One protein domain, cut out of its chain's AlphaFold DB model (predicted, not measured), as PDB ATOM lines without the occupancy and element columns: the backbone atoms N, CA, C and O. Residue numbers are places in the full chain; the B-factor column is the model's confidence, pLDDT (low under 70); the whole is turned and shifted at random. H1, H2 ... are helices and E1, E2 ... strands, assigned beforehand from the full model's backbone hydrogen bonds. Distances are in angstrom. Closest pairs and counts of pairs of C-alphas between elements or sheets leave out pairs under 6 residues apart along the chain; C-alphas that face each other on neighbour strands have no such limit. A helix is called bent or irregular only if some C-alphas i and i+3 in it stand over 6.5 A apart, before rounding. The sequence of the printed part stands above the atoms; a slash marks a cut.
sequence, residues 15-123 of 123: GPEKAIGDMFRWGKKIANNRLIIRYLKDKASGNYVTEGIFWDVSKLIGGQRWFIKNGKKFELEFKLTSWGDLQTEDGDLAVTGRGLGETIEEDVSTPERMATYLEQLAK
ATOM      1  N   GLY A  15      -9.511  44.368  -0.945       89.38
ATOM      2  CA  GLY A  15      -9.914  45.643  -0.346       89.38
ATOM      3  C   GLY A  15      -9.783  45.721   1.188       89.38
ATOM      4  O   GLY A  15      -9.238  44.808   1.815       89.38
ATOM      5  N   PRO A  16     -10.238  46.824   1.815       88.62
ATOM      6  CA  PRO A  16     -10.970  47.935   1.204       88.62
ATOM      7  C   PRO A  16     -10.099  48.774   0.269       88.62
ATOM      8  O   PRO A  16      -9.038  49.256   0.656       88.62
ATOM      9  N   GLU A  17     -10.576  48.991  -0.952       87.88
ATOM     10  CA  GLU A  17      -9.979  49.926  -1.909       87.88
ATOM     11  C   GLU A  17     -10.851  51.173  -2.020       87.88
ATOM     12  O   GLU A  17     -12.079  51.075  -2.065       87.88
ATOM     13  N   LYS A  18     -10.230  52.353  -2.089       83.19
ATOM     14  CA  LYS A  18     -10.953  53.585  -2.411       83.19
ATOM     15  C   LYS A  18     -11.242  53.597  -3.912       83.19
ATOM     16  O   LYS A  18     -10.304  53.564  -4.701       83.19
ATOM     17  N   ALA A  19     -12.519  53.631  -4.281       73.81
ATOM     18  CA  ALA A  19     -12.960  53.594  -5.673       73.81
ATOM     19  C   ALA A  19     -13.147  55.017  -6.232       73.81
ATOM     20  O   ALA A  19     -12.219  55.579  -6.804       73.81
ATOM     21  N   ILE A  20     -14.306  55.645  -5.989       74.00
ATOM     22  CA  ILE A  20     -14.603  57.034  -6.382       74.00
ATOM     23  C   ILE A  20     -15.215  57.810  -5.216       74.00
ATOM     24  O   ILE A  20     -16.103  57.322  -4.522       74.00
ATOM     25  N   GLY A  21     -14.781  59.060  -5.023       79.31
ATOM     26  CA  GLY A  21     -15.309  59.930  -3.969       79.31
ATOM     27  C   GLY A  21     -15.123  59.321  -2.575       79.31
ATOM     28  O   GLY A  21     -14.016  58.908  -2.228       79.31
ATOM     29  N   ASP A  22     -16.210  59.248  -1.803       84.56
ATOM     30  CA  ASP A  22     -16.273  58.618  -0.474       84.56
ATOM     31  C   ASP A  22     -16.787  57.162  -0.550       84.56
ATOM     32  O   ASP A  22     -17.553  56.716   0.305       84.56
ATOM     33  N   MET A  23     -16.427  56.429  -1.610       87.81
ATOM     34  CA  MET A  23     -16.783  55.019  -1.792       87.81
ATOM     35  C   MET A  23     -15.576  54.105  -1.600       87.81
ATOM     36  O   MET A  23     -14.522  54.286  -2.218       87.81
ATOM     37  N   PHE A  24     -15.789  53.062  -0.808       91.94
ATOM     38  CA  PHE A  24     -14.867  51.955  -0.612       91.94
ATOM     39  C   PHE A  24     -15.459  50.675  -1.179       91.94
ATOM     40  O   PHE A  24     -16.681  50.495  -1.177       91.94
ATOM     41  N   ARG A  25     -14.597  49.786  -1.669       92.62
ATOM     42  CA  ARG A  25     -15.016  48.522  -2.270       92.62
ATOM     43  C   ARG A  25     -14.235  47.326  -1.748       92.62
ATOM     44  O   ARG A  25     -13.040  47.431  -1.471       92.62
ATOM     45  N   TRP A  26     -14.921  46.189  -1.715       95.00
ATOM     46  CA  TRP A  26     -14.321  44.865  -1.591       95.00
ATOM     47  C   TRP A  26     -14.769  44.001  -2.760       95.00
ATOM     48  O   TRP A  26     -15.906  44.123  -3.226       95.00
ATOM     49  N   GLY A  27     -13.889  43.117  -3.214       93.69
ATOM     50  CA  GLY A  27     -14.177  42.175  -4.287       93.69
ATOM     51  C   GLY A  27     -13.843  40.745  -3.889       93.69
ATOM     52  O   GLY A  27     -12.867  40.492  -3.186       93.69
ATOM     53  N   LYS A  28     -14.635  39.787  -4.361       94.25
ATOM     54  CA  LYS A  28     -14.302  38.364  -4.271       94.25
ATOM     55  C   LYS A  28     -14.790  37.623  -5.503       94.25
ATOM     56  O   LYS A  28     -15.862  37.904  -6.036       94.25
ATOM     57  N   LYS A  29     -13.994  36.656  -5.948       90.94
ATOM     58  CA  LYS A  29     -14.367  35.711  -6.998       90.94
ATOM     59  C   LYS A  29     -14.557  34.334  -6.373       90.94
ATOM     60  O   LYS A  29     -13.660  33.850  -5.686       90.94
ATOM     61  N   ILE A  30     -15.708  33.712  -6.615       89.00
ATOM     62  CA  ILE A  30     -16.009  32.341  -6.185       89.00
ATOM     63  C   ILE A  30     -16.507  31.583  -7.404       89.00
ATOM     64  O   ILE A  30     -17.563  31.907  -7.937       89.00
ATOM     65  N   ALA A  31     -15.743  30.589  -7.859       87.38
ATOM     66  CA  ALA A  31     -16.008  29.892  -9.118       87.38
ATOM     67  C   ALA A  31     -16.246  30.891 -10.278       87.38
ATOM     68  O   ALA A  31     -15.364  31.699 -10.587       87.38
ATOM     69  N   ASN A  32     -17.434  30.854 -10.891       84.12
ATOM     70  CA  ASN A  32     -17.851  31.754 -11.972       84.12
ATOM     71  C   ASN A  32     -18.594  33.007 -11.475       84.12
ATOM     72  O   ASN A  32     -19.047  33.805 -12.291       84.12
ATOM     73  N   ASN A  33     -18.722  33.193 -10.162       87.06
ATOM     74  CA  ASN A  33     -19.432  34.316  -9.565       87.06
ATOM     75  C   ASN A  33     -18.456  35.427  -9.168       87.06
ATOM     76  O   ASN A  33     -17.372  35.172  -8.626       87.06
ATOM     77  N   ARG A  34     -18.864  36.676  -9.397       89.00
ATOM     78  CA  ARG A  34     -18.186  37.880  -8.915       89.00
ATOM     79  C   ARG A  34     -19.056  38.550  -7.859       89.00
ATOM     80  O   ARG A  34     -20.217  38.863  -8.106       89.00
ATOM     81  N   LEU A  35     -18.473  38.766  -6.689       92.44
ATOM     82  CA  LEU A  35     -19.110  39.390  -5.538       92.44
ATOM     83  C   LEU A  35     -18.430  40.732  -5.278       92.44
ATOM     84  O   LEU A  35     -17.198  40.809  -5.265       92.44
ATOM     85  N   ILE A  36     -19.215  41.789  -5.095       92.06
ATOM     86  CA  ILE A  36     -18.707  43.136  -4.831       92.06
ATOM     87  C   ILE A  36     -19.489  43.729  -3.667       92.06
ATOM     88  O   ILE A  36     -20.715  43.646  -3.622       92.06
ATOM     89  N   ILE A  37     -18.779  44.366  -2.745       93.56
ATOM     90  CA  ILE A  37     -19.369  45.171  -1.677       93.56
ATOM     91  C   ILE A  37     -18.974  46.614  -1.936       93.56
ATOM     92  O   ILE A  37     -17.798  46.889  -2.176       93.56
ATOM     93  N   ARG A  38     -19.940  47.529  -1.870       92.25
ATOM     94  CA  ARG A  38     -19.701  48.972  -1.890       92.25
ATOM     95  C   ARG A  38     -20.106  49.556  -0.549       92.25
ATOM     96  O   ARG A  38     -21.193  49.285  -0.051       92.25
ATOM     97  N   TYR A  39     -19.238  50.377   0.011       92.50
ATOM     98  CA  TYR A  39     -19.509  51.141   1.216       92.50
ATOM     99  C   TYR A  39     -19.321  52.608   0.887       92.50
ATOM    100  O   TYR A  39     -18.201  53.067   0.664       92.50
ATOM    101  N   LEU A  40     -20.433  53.319   0.757       90.56
ATOM    102  CA  LEU A  40     -20.461  54.674   0.222       90.56
ATOM    103  C   LEU A  40     -21.248  55.596   1.133       90.56
ATOM    104  O   LEU A  40     -22.215  55.190   1.775       90.56
ATOM    105  N   LYS A  41     -20.845  56.861   1.149       87.88
ATOM    106  CA  LYS A  41     -21.570  57.906   1.857       87.88
ATOM    107  C   LYS A  41     -22.852  58.267   1.108       87.88
ATOM    108  O   LYS A  41     -22.813  58.787  -0.008       87.88
ATOM    109  N   ASP A  42     -23.994  57.996   1.725       83.56
ATOM    110  CA  ASP A  42     -25.298  58.390   1.214       83.56
ATOM    111  C   ASP A  42     -25.432  59.918   1.247       83.56
ATOM    112  O   ASP A  42     -25.240  60.558   2.281       83.56
ATOM    113  N   LYS A  43     -25.748  60.526   0.099       81.88
ATOM    114  CA  LYS A  43     -25.766  61.992  -0.035       81.88
ATOM    115  C   LYS A  43     -26.898  62.652   0.749       81.88
ATOM    116  O   LYS A  43     -26.753  63.808   1.132       81.88
ATOM    117  N   ALA A  44     -28.012  61.950   0.957       80.50
ATOM    118  CA  ALA A  44     -29.178  62.500   1.638       80.50
ATOM    119  C   ALA A  44     -28.994  62.499   3.161       80.50
ATOM    120  O   ALA A  44     -29.272  63.497   3.819       80.50
ATOM    121  N   SER A  45     -28.507  61.388   3.714       83.94
ATOM    122  CA  SER A  45     -28.338  61.208   5.160       83.94
ATOM    123  C   SER A  45     -26.940  61.558   5.674       83.94
ATOM    124  O   SER A  45     -26.764  61.765   6.871       83.94
ATOM    125  N   GLY A  46     -25.929  61.600   4.801       83.81
ATOM    126  CA  GLY A  46     -24.523  61.773   5.177       83.81
ATOM    127  C   GLY A  46     -23.897  60.553   5.864       83.81
ATOM    128  O   GLY A  46     -22.708  60.598   6.189       83.81
ATOM    129  N   ASN A  47     -24.669  59.481   6.068       87.00
ATOM    130  CA  ASN A  47     -24.222  58.227   6.665       87.00
ATOM    131  C   ASN A  47     -23.641  57.298   5.603       87.00
ATOM    132  O   ASN A  47     -24.031  57.343   4.438       87.00
ATOM    133  N   TYR A  48     -22.734  56.417   6.009       88.50
ATOM    134  CA  TYR A  48     -22.274  55.356   5.125       88.50
ATOM    135  C   TYR A  48     -23.297  54.222   5.054       88.50
ATOM    136  O   TYR A  48     -23.840  53.800   6.075       88.50
ATOM    137  N   VAL A  49     -23.532  53.723   3.844       90.25
ATOM    138  CA  VAL A  49     -24.423  52.599   3.561       90.25
ATOM    139  C   VAL A  49     -23.649  51.476   2.890       90.25
ATOM    140  O   VAL A  49     -22.768  51.718   2.061       90.25
ATOM    141  N   THR A  50     -23.998  50.244   3.249       93.00
ATOM    142  CA  THR A  50     -23.448  49.034   2.640       93.00
ATOM    143  C   THR A  50     -24.372  48.564   1.523       93.00
ATOM    144  O   THR A  50     -25.574  48.384   1.723       93.00
ATOM    145  N   GLU A  51     -23.799  48.345   0.349       92.12
ATOM    146  CA  GLU A  51     -24.461  47.763  -0.809       92.12
ATOM    147  C   GLU A  51     -23.707  46.511  -1.261       92.12
ATOM    148  O   GLU A  51     -22.475  46.469  -1.238       92.12
ATOM    149  N   GLY A  52     -24.446  45.492  -1.684       92.25
ATOM    150  CA  GLY A  52     -23.911  44.237  -2.196       92.25
ATOM    151  C   GLY A  52     -24.291  44.044  -3.650       92.25
ATOM    152  O   GLY A  52     -25.404  44.372  -4.059       92.25
ATOM    153  N   ILE A  53     -23.372  43.504  -4.435       90.69
ATOM    154  CA  ILE A  53     -23.599  43.137  -5.827       90.69
ATOM    155  C   ILE A  53     -23.155  41.689  -5.993       90.69
ATOM    156  O   ILE A  53     -22.011  41.336  -5.700       90.69
ATOM    157  N   PHE A  54     -24.071  40.866  -6.485       89.62
ATOM    158  CA  PHE A  54     -23.812  39.496  -6.895       89.62
ATOM    159  C   PHE A  54     -23.914  39.405  -8.413       89.62
ATOM    160  O   PHE A  54     -24.894  39.875  -8.996       89.62
ATOM    161  N   TRP A  55     -22.939  38.762  -9.046       85.50
ATOM    162  CA  TRP A  55     -22.951  38.515 -10.480       85.50
ATOM    163  C   TRP A  55     -22.570  37.070 -10.792       85.50
ATOM    164  O   TRP A  55     -21.420  36.678 -10.604       85.50
ATOM    165  N   ASP A  56     -23.514  36.310 -11.348       81.50
ATOM    166  CA  ASP A  56     -23.228  35.049 -12.032       81.50
ATOM    167  C   ASP A  56     -22.677  35.309 -13.446       81.50
ATOM    168  O   ASP A  56     -23.410  35.687 -14.369       81.50
ATOM    169  N   VAL A  57     -21.362  35.138 -13.615       73.44
ATOM    170  CA  VAL A  57     -20.660  35.364 -14.890       73.44
ATOM    171  C   VAL A  57     -20.710  34.118 -15.786       73.44
ATOM    172  O   VAL A  57     -20.356  34.197 -16.961       73.44
ATOM    173  N   SER A  58     -21.208  32.973 -15.295       69.44
ATOM    174  CA  SER A  58     -21.360  31.761 -16.119       69.44
ATOM    175  C   SER A  58     -22.385  31.938 -17.244       69.44
ATOM    176  O   SER A  58     -22.338  31.246 -18.260       69.44
ATOM    177  N   LYS A  59     -23.287  32.908 -17.088       63.69
ATOM    178  CA  LYS A  59     -24.358  33.227 -18.026       63.69
ATOM    179  C   LYS A  59     -24.239  34.690 -18.460       63.69
ATOM    180  O   LYS A  59     -24.913  35.585 -17.945       63.69
ATOM    181  N   LEU A  60     -23.367  34.932 -19.445       56.34
ATOM    182  CA  LEU A  60     -23.160  36.244 -20.087       56.34
ATOM    183  C   LEU A  60     -24.487  36.913 -20.508       56.34
ATOM    184  O   LEU A  60     -24.633  38.131 -20.391       56.34
ATOM    185  N   ILE A  61     -25.478  36.105 -20.905       58.59
ATOM    186  CA  ILE A  61     -26.868  36.496 -21.168       58.59
ATOM    187  C   ILE A  61     -27.776  35.612 -20.299       58.59
ATOM    188  O   ILE A  61     -27.637  34.391 -20.312       58.59
ATOM    189  N   GLY A  62     -28.682  36.218 -19.524       55.94
ATOM    190  CA  GLY A  62     -29.609  35.491 -18.641       55.94
ATOM    191  C   GLY A  62     -29.018  35.002 -17.309       55.94
ATOM    192  O   GLY A  62     -29.652  34.207 -16.618       55.94
ATOM    193  N   GLY A  63     -27.808  35.436 -16.946       64.62
ATOM    194  CA  GLY A  63     -27.238  35.194 -15.619       64.62
ATOM    195  C   GLY A  63     -27.912  36.020 -14.541       64.62
ATOM    196  O   GLY A  63     -28.204  37.195 -14.765       64.62
ATOM    197  N   GLN A  64     -28.128  35.403 -13.378       72.75
ATOM    198  CA  GLN A  64     -28.711  36.080 -12.227       72.75
ATOM    199  C   GLN A  64     -27.734  37.115 -11.681       72.75
ATOM    200  O   GLN A  64     -26.546  36.850 -11.463       72.75
ATOM    201  N   ARG A  65     -28.246  38.320 -11.473       84.12
ATOM    202  CA  ARG A  65     -27.475  39.444 -10.962       84.12
ATOM    203  C   ARG A  65     -28.332  40.126  -9.921       84.12
ATOM    204  O   ARG A  65     -29.469  40.488 -10.207       84.12
ATOM    205  N   TRP A  66     -27.793  40.286  -8.723       86.38
ATOM    206  CA  TRP A  66     -28.538  40.837  -7.601       86.38
ATOM    207  C   TRP A  66     -27.846  42.080  -7.075       86.38
ATOM    208  O   TRP A  66     -26.620  42.130  -6.976       86.38
ATOM    209  N   PHE A  67     -28.647  43.067  -6.708       88.81
ATOM    210  CA  PHE A  67     -28.221  44.229  -5.951       88.81
ATOM    211  C   PHE A  67     -28.931  44.238  -4.618       88.81
ATOM    212  O   PHE A  67     -30.146  44.075  -4.558       88.81
ATOM    213  N   ILE A  68     -28.168  44.410  -3.551       89.75
ATOM    214  CA  ILE A  68     -28.675  44.365  -2.191       89.75
ATOM    215  C   ILE A  68     -28.374  45.686  -1.514       89.75
ATOM    216  O   ILE A  68     -27.226  46.125  -1.466       89.75
ATOM    217  N   LYS A  69     -29.415  46.321  -0.985       88.25
ATOM    218  CA  LYS A  69     -29.326  47.598  -0.283       88.25
ATOM    219  C   LYS A  69     -30.402  47.665   0.784       88.25
ATOM    220  O   LYS A  69     -31.565  47.399   0.495       88.25
ATOM    221  N   ASN A  70     -30.023  48.068   1.996       85.25
ATOM    222  CA  ASN A  70     -30.951  48.301   3.109       85.25
ATOM    223  C   ASN A  70     -31.908  47.115   3.367       85.25
ATOM    224  O   ASN A  70     -33.115  47.316   3.488       85.25
ATOM    225  N   GLY A  71     -31.385  45.881   3.383       86.56
ATOM    226  CA  GLY A  71     -32.192  44.673   3.618       86.56
ATOM    227  C   GLY A  71     -33.164  44.326   2.484       86.56
ATOM    228  O   GLY A  71     -34.109  43.569   2.686       86.56
ATOM    229  N   LYS A  72     -32.961  44.883   1.286       90.31
ATOM    230  CA  LYS A  72     -33.732  44.549   0.089       90.31
ATOM    231  C   LYS A  72     -32.824  44.035  -1.015       90.31
ATOM    232  O   LYS A  72     -31.776  44.627  -1.264       90.31
ATOM    233  N   LYS A  73     -33.261  42.978  -1.692       89.56
ATOM    234  CA  LYS A  73     -32.612  42.336  -2.837       89.56
ATOM    235  C   LYS A  73     -33.392  42.654  -4.114       89.56
ATOM    236  O   LYS A  73     -34.597  42.437  -4.189       89.56
ATOM    237  N   PHE A  74     -32.700  43.165  -5.122       87.19
ATOM    238  CA  PHE A  74     -33.242  43.598  -6.409       87.19
ATOM    239  C   PHE A  74     -32.551  42.835  -7.532       87.19
ATOM    240  O   PHE A  74     -31.339  42.629  -7.471       87.19
ATOM    241  N   GLU A  75     -33.289  42.457  -8.572       84.56
ATOM    242  CA  GLU A  75     -32.677  41.896  -9.776       84.56
ATOM    243  C   GLU A  75     -32.020  43.014 -10.592       84.56
ATOM    244  O   GLU A  75     -32.569  44.109 -10.747       84.56
ATOM    245  N   LEU A  76     -30.821  42.758 -11.104       76.19
ATOM    246  CA  LEU A  76     -30.096  43.688 -11.955       76.19
ATOM    247  C   LEU A  76     -30.328  43.369 -13.421       76.19
ATOM    248  O   LEU A  76     -29.817  42.382 -13.947       76.19
ATOM    249  N   GLU A  77     -31.003  44.285 -14.106       64.25
ATOM    250  CA  GLU A  77     -31.074  44.274 -15.558       64.25
ATOM    251  C   GLU A  77     -30.053  45.273 -16.106       64.25
ATOM    252  O   GLU A  77     -30.258  46.487 -16.093       64.25
ATOM    253  N   PHE A  78     -28.921  44.767 -16.590       61.91
ATOM    254  CA  PHE A  78     -27.996  45.604 -17.342       61.91
ATOM    255  C   PHE A  78     -28.542  45.783 -18.752       61.91
ATOM    256  O   PHE A  78     -28.624  44.823 -19.520       61.91
ATOM    257  N   LYS A  79     -28.840  47.024 -19.134       49.12
ATOM    258  CA  LYS A  79     -28.869  47.371 -20.553       49.12
ATOM    259  C   LYS A  79     -27.424  47.411 -21.028       49.12
ATOM    260  O   LYS A  79     -26.723  48.382 -20.770       49.12
ATOM    261  N   LEU A  80     -26.972  46.340 -21.675       47.47
ATOM    262  CA  LEU A  80     -25.698  46.336 -22.389       47.47
ATOM    263  C   LEU A  80     -25.784  47.389 -23.501       47.47
ATOM    264  O   LEU A  80     -26.377  47.139 -24.547       47.47
ATOM    265  N   THR A  81     -25.250  48.585 -23.263       41.62
ATOM    266  CA  THR A  81     -25.147  49.629 -24.292       41.62
ATOM    267  C   THR A  81     -23.991  49.362 -25.250       41.62
ATOM    268  O   THR A  81     -24.037  49.809 -26.393       41.62
ATOM    269  N   SER A  82     -22.989  48.576 -24.834       39.91
ATOM    270  CA  SER A  82     -21.951  48.035 -25.710       39.91
ATOM    271  C   SER A  82     -21.241  46.830 -25.070       39.91
ATOM    272  O   SER A  82     -21.210  46.683 -23.850       39.91
ATOM    273  N   TRP A  83     -20.644  45.962 -25.891       43.38
ATOM    274  CA  TRP A  83     -19.871  44.792 -25.440       43.38
ATOM    275  C   TRP A  83     -18.573  45.153 -24.687       43.38
ATOM    276  O   TRP A  83     -17.980  44.282 -24.055       43.38
ATOM    277  N   GLY A  84     -18.138  46.420 -24.730       40.66
ATOM    278  CA  GLY A  84     -16.928  46.904 -24.053       40.66
ATOM    279  C   GLY A  84     -17.085  47.098 -22.540       40.66
ATOM    280  O   GLY A  84     -16.101  47.008 -21.809       40.66
ATOM    281  N   ASP A  85     -18.315  47.269 -22.050       40.91
ATOM    282  CA  ASP A  85     -18.592  47.536 -20.629       40.91
ATOM    283  C   ASP A  85     -18.493  46.275 -19.744       40.91
ATOM    284  O   ASP A  85     -18.487  46.363 -18.518       40.91
ATOM    285  N   LEU A  86     -18.391  45.086 -20.354       41.88
ATOM    286  CA  LEU A  86     -18.237  43.800 -19.659       41.88
ATOM    287  C   LEU A  86     -16.785  43.486 -19.256       41.88
ATOM    288  O   LEU A  86     -16.572  42.564 -18.470       41.88
ATOM    289  N   GLN A  87     -15.794  44.203 -19.802       38.94
ATOM    290  CA  GLN A  87     -14.370  43.874 -19.633       38.94
ATOM    291  C   GLN A  87     -13.613  44.749 -18.637       38.94
ATOM    292  O   GLN A  87     -12.439  44.493 -18.376       38.94
ATOM    293  N   THR A  88     -14.238  45.764 -18.050       42.22
ATOM    294  CA  THR A  88     -13.534  46.564 -17.053       42.22
ATOM    295  C   THR A  88     -13.565  45.829 -15.713       42.22
ATOM    296  O   THR A  88     -14.573  45.766 -15.009       42.22
ATOM    297  N   GLU A  89     -12.417  45.264 -15.328       43.75
ATOM    298  CA  GLU A  89     -12.153  44.840 -13.946       43.75
ATOM    299  C   GLU A  89     -12.412  45.982 -12.939       43.75
ATOM    300  O   GLU A  89     -12.700  45.698 -11.779       43.75
ATOM    301  N   ASP A  90     -12.460  47.233 -13.415       42.62
ATOM    302  CA  ASP A  90     -12.579  48.467 -12.635       42.62
ATOM    303  C   ASP A  90     -13.701  49.435 -13.061       42.62
ATOM    304  O   ASP A  90     -13.710  50.586 -12.631       42.62
ATOM    305  N   GLY A  91     -14.659  49.022 -13.894       41.56
ATOM    306  CA  GLY A  91     -15.714  49.931 -14.350       41.56
ATOM    307  C   GLY A  91     -16.713  50.237 -13.246       41.56
ATOM    308  O   GLY A  91     -17.393  49.327 -12.766       41.56
ATOM    309  N   ASP A  92     -16.848  51.510 -12.875       45.88
ATOM    310  CA  ASP A  92     -17.977  52.020 -12.097       45.88
ATOM    311  C   ASP A  92     -19.278  51.793 -12.865       45.88
ATOM    312  O   ASP A  92     -19.806  52.657 -13.566       45.88
ATOM    313  N   LEU A  93     -19.796  50.576 -12.751       50.88
ATOM    314  CA  LEU A  93     -21.081  50.217 -13.299       50.88
ATOM    315  C   LEU A  93     -22.130  51.038 -12.549       50.88
ATOM    316  O   LEU A  93     -22.338  50.890 -11.337       50.88
ATOM    317  N   ALA A  94     -22.809  51.910 -13.292       50.72
ATOM    318  CA  ALA A  94     -24.056  52.517 -12.866       50.72
ATOM    319  C   ALA A  94     -25.114  51.407 -12.782       50.72
ATOM    320  O   ALA A  94     -25.866  51.132 -13.715       50.72
ATOM    321  N   VAL A  95     -25.106  50.702 -11.657       56.19
ATOM    322  CA  VAL A  95     -26.012  49.599 -11.386       56.19
ATOM    323  C   VAL A  95     -27.368  50.175 -10.986       56.19
ATOM    324  O   VAL A  95     -27.492  50.828  -9.951       56.19
ATOM    325  N   THR A  96     -28.388  49.921 -11.804       53.38
ATOM    326  CA  THR A  96     -29.790  50.182 -11.460       53.38
ATOM    327  C   THR A  96     -30.519  48.844 -11.363       53.38
ATOM    328  O   THR A  96     -30.468  48.036 -12.287       53.38
ATOM    329  N   GLY A  97     -31.136  48.569 -10.213       58.09
ATOM    330  CA  GLY A  97     -31.986  47.391 -10.042       58.09
ATOM    331  C   GLY A  97     -33.368  47.608 -10.646       58.09
ATOM    332  O   GLY A  97     -33.871  48.734 -10.669       58.09
ATOM    333  N   ARG A  98     -33.995  46.530 -11.116       63.50
ATOM    334  CA  ARG A  98     -35.425  46.483 -11.436       63.50
ATOM    335  C   ARG A  98     -36.183  45.689 -10.370       63.50
ATOM    336  O   ARG A  98     -35.636  44.812  -9.710       63.50
ATOM    337  N   GLY A  99     -37.469  46.011 -10.228       62.00
ATOM    338  CA  GLY A  99     -38.388  45.357  -9.293       62.00
ATOM    339  C   GLY A  99     -38.607  46.131  -7.990       62.00
ATOM    340  O   GLY A  99     -37.915  47.101  -7.693       62.00
ATOM    341  N   LEU A 100     -39.605  45.702  -7.210       66.25
ATOM    342  CA  LEU A 100     -39.984  46.342  -5.938       66.25
ATOM    343  C   LEU A 100     -38.981  46.083  -4.795       66.25
ATOM    344  O   LEU A 100     -39.069  46.723  -3.744       66.25
ATOM    345  N   GLY A 101     -38.008  45.196  -5.022       78.44
ATOM    346  CA  GLY A 101     -37.066  44.718  -4.019       78.44
ATOM    347  C   GLY A 101     -37.721  43.705  -3.092       78.44
ATOM    348  O   GLY A 101     -38.678  44.025  -2.391       78.44
ATOM    349  N   GLU A 102     -37.194  42.489  -3.075       88.00
ATOM    350  CA  GLU A 102     -37.577  41.472  -2.099       88.00
ATOM    351  C   GLU A 102     -36.898  41.792  -0.768       88.00
ATOM    352  O   GLU A 102     -35.683  41.999  -0.729       88.00
ATOM    353  N   THR A 103     -37.662  41.853   0.321       92.62
ATOM    354  CA  THR A 103     -37.078  41.937   1.663       92.62
ATOM    355  C   THR A 103     -36.296  40.659   1.947       92.62
ATOM    356  O   THR A 103     -36.800  39.565   1.699       92.62
ATOM    357  N   ILE A 104     -35.083  40.810   2.469       91.81
ATOM    358  CA  ILE A 104     -34.274  39.703   2.983       91.81
ATOM    359  C   ILE A 104     -34.251  39.769   4.511       91.81
ATOM    360  O   ILE A 104     -34.351  40.857   5.084       91.81
ATOM    361  N   GLU A 105     -34.176  38.616   5.168       92.12
ATOM    362  CA  GLU A 105     -34.181  38.533   6.636       92.12
ATOM    363  C   GLU A 105     -32.787  38.783   7.219       92.12
ATOM    364  O   GLU A 105     -32.638  39.169   8.380       92.12
ATOM    365  N   GLU A 106     -31.755  38.583   6.404       93.69
ATOM    366  CA  GLU A 106     -30.366  38.706   6.793       93.69
ATOM    367  C   GLU A 106     -29.971  40.163   7.032       93.69
ATOM    368  O   GLU A 106     -30.174  41.062   6.208       93.69
ATOM    369  N   ASP A 107     -29.322  40.395   8.169       93.12
ATOM    370  CA  ASP A 107     -28.696  41.674   8.453       93.12
ATOM    371  C   ASP A 107     -27.467  41.845   7.560       93.12
ATOM    372  O   ASP A 107     -26.456  41.177   7.750       93.12
ATOM    373  N   VAL A 108     -27.549  42.771   6.610       94.44
ATOM    374  CA  VAL A 108     -26.477  43.104   5.660       94.44
ATOM    375  C   VAL A 108     -25.968  44.537   5.841       94.44
ATOM    376  O   VAL A 108     -25.494  45.180   4.905       94.44
ATOM    377  N   SER A 109     -26.106  45.080   7.051       92.12
ATOM    378  CA  SER A 109     -25.829  46.493   7.338       92.12
ATOM    379  C   SER A 109     -24.338  46.860   7.342       92.12
ATOM    380  O   SER A 109     -24.001  48.022   7.103       92.12
ATOM    381  N   THR A 110     -23.435  45.893   7.542       94.50
ATOM    382  CA  THR A 110     -21.975  46.102   7.518       94.50
ATOM    383  C   THR A 110     -21.304  45.346   6.369       94.50
ATOM    384  O   THR A 110     -21.864  44.353   5.885       94.50
ATOM    385  N   PRO A 111     -20.090  45.754   5.947       95.75
ATOM    386  CA  PRO A 111     -19.354  45.049   4.903       95.75
ATOM    387  C   PRO A 111     -19.142  43.553   5.185       95.75
ATOM    388  O   PRO A 111     -19.366  42.733   4.303       95.75
ATOM    389  N   GLU A 112     -18.780  43.152   6.405       96.62
ATOM    390  CA  GLU A 112     -18.526  41.741   6.751       96.62
ATOM    391  C   GLU A 112     -19.793  40.882   6.696       96.62
ATOM    392  O   GLU A 112     -19.768  39.718   6.287       96.62
ATOM    393  N   ARG A 113     -20.924  41.464   7.099       96.50
ATOM    394  CA  ARG A 113     -22.217  40.786   7.041       96.50
ATOM    395  C   ARG A 113     -22.704  40.647   5.605       96.50
ATOM    396  O   ARG A 113     -23.114  39.561   5.202       96.50
ATOM    397  N   MET A 114     -22.563  41.706   4.807       97.25
ATOM    398  CA  MET A 114     -22.823  41.653   3.369       97.25
ATOM    399  C   MET A 114     -21.935  40.610   2.680       97.25
ATOM    400  O   MET A 114     -22.428  39.847   1.854       97.25
ATOM    401  N   ALA A 115     -20.651  40.524   3.043       96.94
ATOM    402  CA  ALA A 115     -19.740  39.503   2.529       96.94
ATOM    403  C   ALA A 115     -20.261  38.092   2.796       96.94
ATOM    404  O   ALA A 115     -20.369  37.289   1.873       96.94
ATOM    405  N   THR A 116     -20.644  37.818   4.043       96.75
ATOM    406  CA  THR A 116     -21.198  36.519   4.448       96.75
ATOM    407  C   THR A 116     -22.434  36.163   3.623       96.75
ATOM    408  O   THR A 116     -22.529  35.053   3.101       96.75
ATOM    409  N   TYR A 117     -23.351  37.116   3.453       95.94
ATOM    410  CA  TYR A 117     -24.573  36.915   2.680       95.94
ATOM    411  C   TYR A 117     -24.297  36.674   1.185       95.94
ATOM    412  O   TYR A 117     -24.809  35.725   0.594       95.94
ATOM    413  N   LEU A 118     -23.427  37.476   0.562       94.88
ATOM    414  CA  LEU A 118     -23.050  37.296  -0.844       94.88
ATOM    415  C   LEU A 118     -22.364  35.946  -1.097       94.88
ATOM    416  O   LEU A 118     -22.564  35.342  -2.148       94.88
ATOM    417  N   GLU A 119     -21.573  35.455  -0.142       94.88
ATOM    418  CA  GLU A 119     -20.970  34.124  -0.225       94.88
ATOM    419  C   GLU A 119     -21.995  32.999  -0.103       94.88
ATOM    420  O   GLU A 119     -21.830  31.967  -0.748       94.88
ATOM    421  N   GLN A 120     -23.052  33.177   0.695       93.38
ATOM    422  CA  GLN A 120     -24.160  32.221   0.770       93.38
ATOM    423  C   GLN A 120     -24.922  32.151  -0.554       93.38
ATOM    424  O   GLN A 120     -25.219  31.052  -1.006       93.38
ATOM    425  N   LEU A 121     -25.155  33.293  -1.211       89.69
ATOM    426  CA  LEU A 121     -25.766  33.337  -2.545       89.69
ATOM    427  C   LEU A 121     -24.915  32.660  -3.631       89.69
ATOM    428  O   LEU A 121     -25.437  32.307  -4.683       89.69
ATOM    429  N   ALA A 122     -23.607  32.520  -3.407       88.69
ATOM    430  CA  ALA A 122     -22.675  31.933  -4.366       88.69
ATOM    431  C   ALA A 122     -22.513  30.409  -4.248       88.69
ATOM    432  O   ALA A 122     -21.767  29.846  -5.054       88.69
ATOM    433  N   LYS A 123     -23.134  29.775  -3.244       82.88
ATOM    434  CA  LYS A 123     -23.120  28.321  -3.019       82.88
ATOM    435  C   LYS A 123     -24.244  27.637  -3.783       82.88
ATOM    436  O   LYS A 123     -23.972  26.528  -4.291       82.88
TER     437      LYS A 123
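Overview. This is residues 15 to 123 of the 123 residues of an uncharacterized protein of Methanothrix sp (UniProt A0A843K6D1). Picture one twisted sheet of seven strands, a wall with helix H2 packed over one face along E3 and E4. Strand E7 closes the far edge after a loop that swings away from the sheet and holds the tiny helix H1. The printed part has 109 residues, with two named helices and seven named strands in the order E1 E2 E3 E4 E5 E6 H1 E7 H2; the sheet's order is E1 E2 E3 E4 E5 E6 E7, all antiparallel. The class is mixed, helices and strands, and the whole is compact, with a radius of gyration of the C-alphas of 13.5 A and spans of 35 by 30 by 27 A.

Arrangement. Look first for the sheet: E1, residues 15 to 18, E2, residues 23 to 30, E3, residues 33 to 41, E4, residues 48 to 56, E5, residues 65 to 69, E6, residues 72 to 76, and E7, residues 97 to 103. E1 to E6 form a meander, each strand the antiparallel neighbour of the one before. E1 and E7 are its edge strands. From edge to edge the strands' lines turn by 132 degrees. Between E3 and E4, a hairpin, N 38 and O 51 are 2.8 A apart, within hydrogen-bond range. In the hairpin E2 and E3, find N 26 and O 37 at 3.0 A; in E1 and E2, N 17 and O 25 at 3.0 A. On the other side of E4, look at N 52 and O 68 of E4 and E5, 2.9 A, then N 67 and O 74 of E5 and E6, 2.8 A, and N 73 and O 102 of E6 and E7, 2.8 A. H2, residues 111 to 121, is on the sheet at a height of 8.3 A, giving two layers, a helix on one face of a sheet. It lies over E3 and E4 and runs along the strands, at 26 degrees to E3 on the local plane. Its closest C-alphas to E4 are those of Pro 111 and Thr 50, 6.1 A. H1, residues 83 to 86, is not on the sheet, and H1 and H2 are apart. In H2 every O i to N i+4 pair is within hydrogen-bond range; H1 is too short for such a pair.

Along the chain. Find C-alpha 15 at (-9.914, 45.643, -0.346), where E1 begins. E2 is 23.1 A long, E3 26.3 A and E4 26.6 A. E5 measures 13.6 A, E6 12.6 A and E7 13.9 A. H1 is neither bent nor irregular, but only just: C-alphas 83 and 86 are 6.1 A apart. H2 runs 15.3 A, to C-alpha 121 at (-25.766, 33.337, -2.545).

Size, cuts and confidence. The C-alphas farthest apart, of Ser 45 and Ser 58, are 37.0 A apart. The printed part has no cut, and no link is long. Look for low confidence, pLDDT under 70, at residues 58 to 63 and 77 to 100.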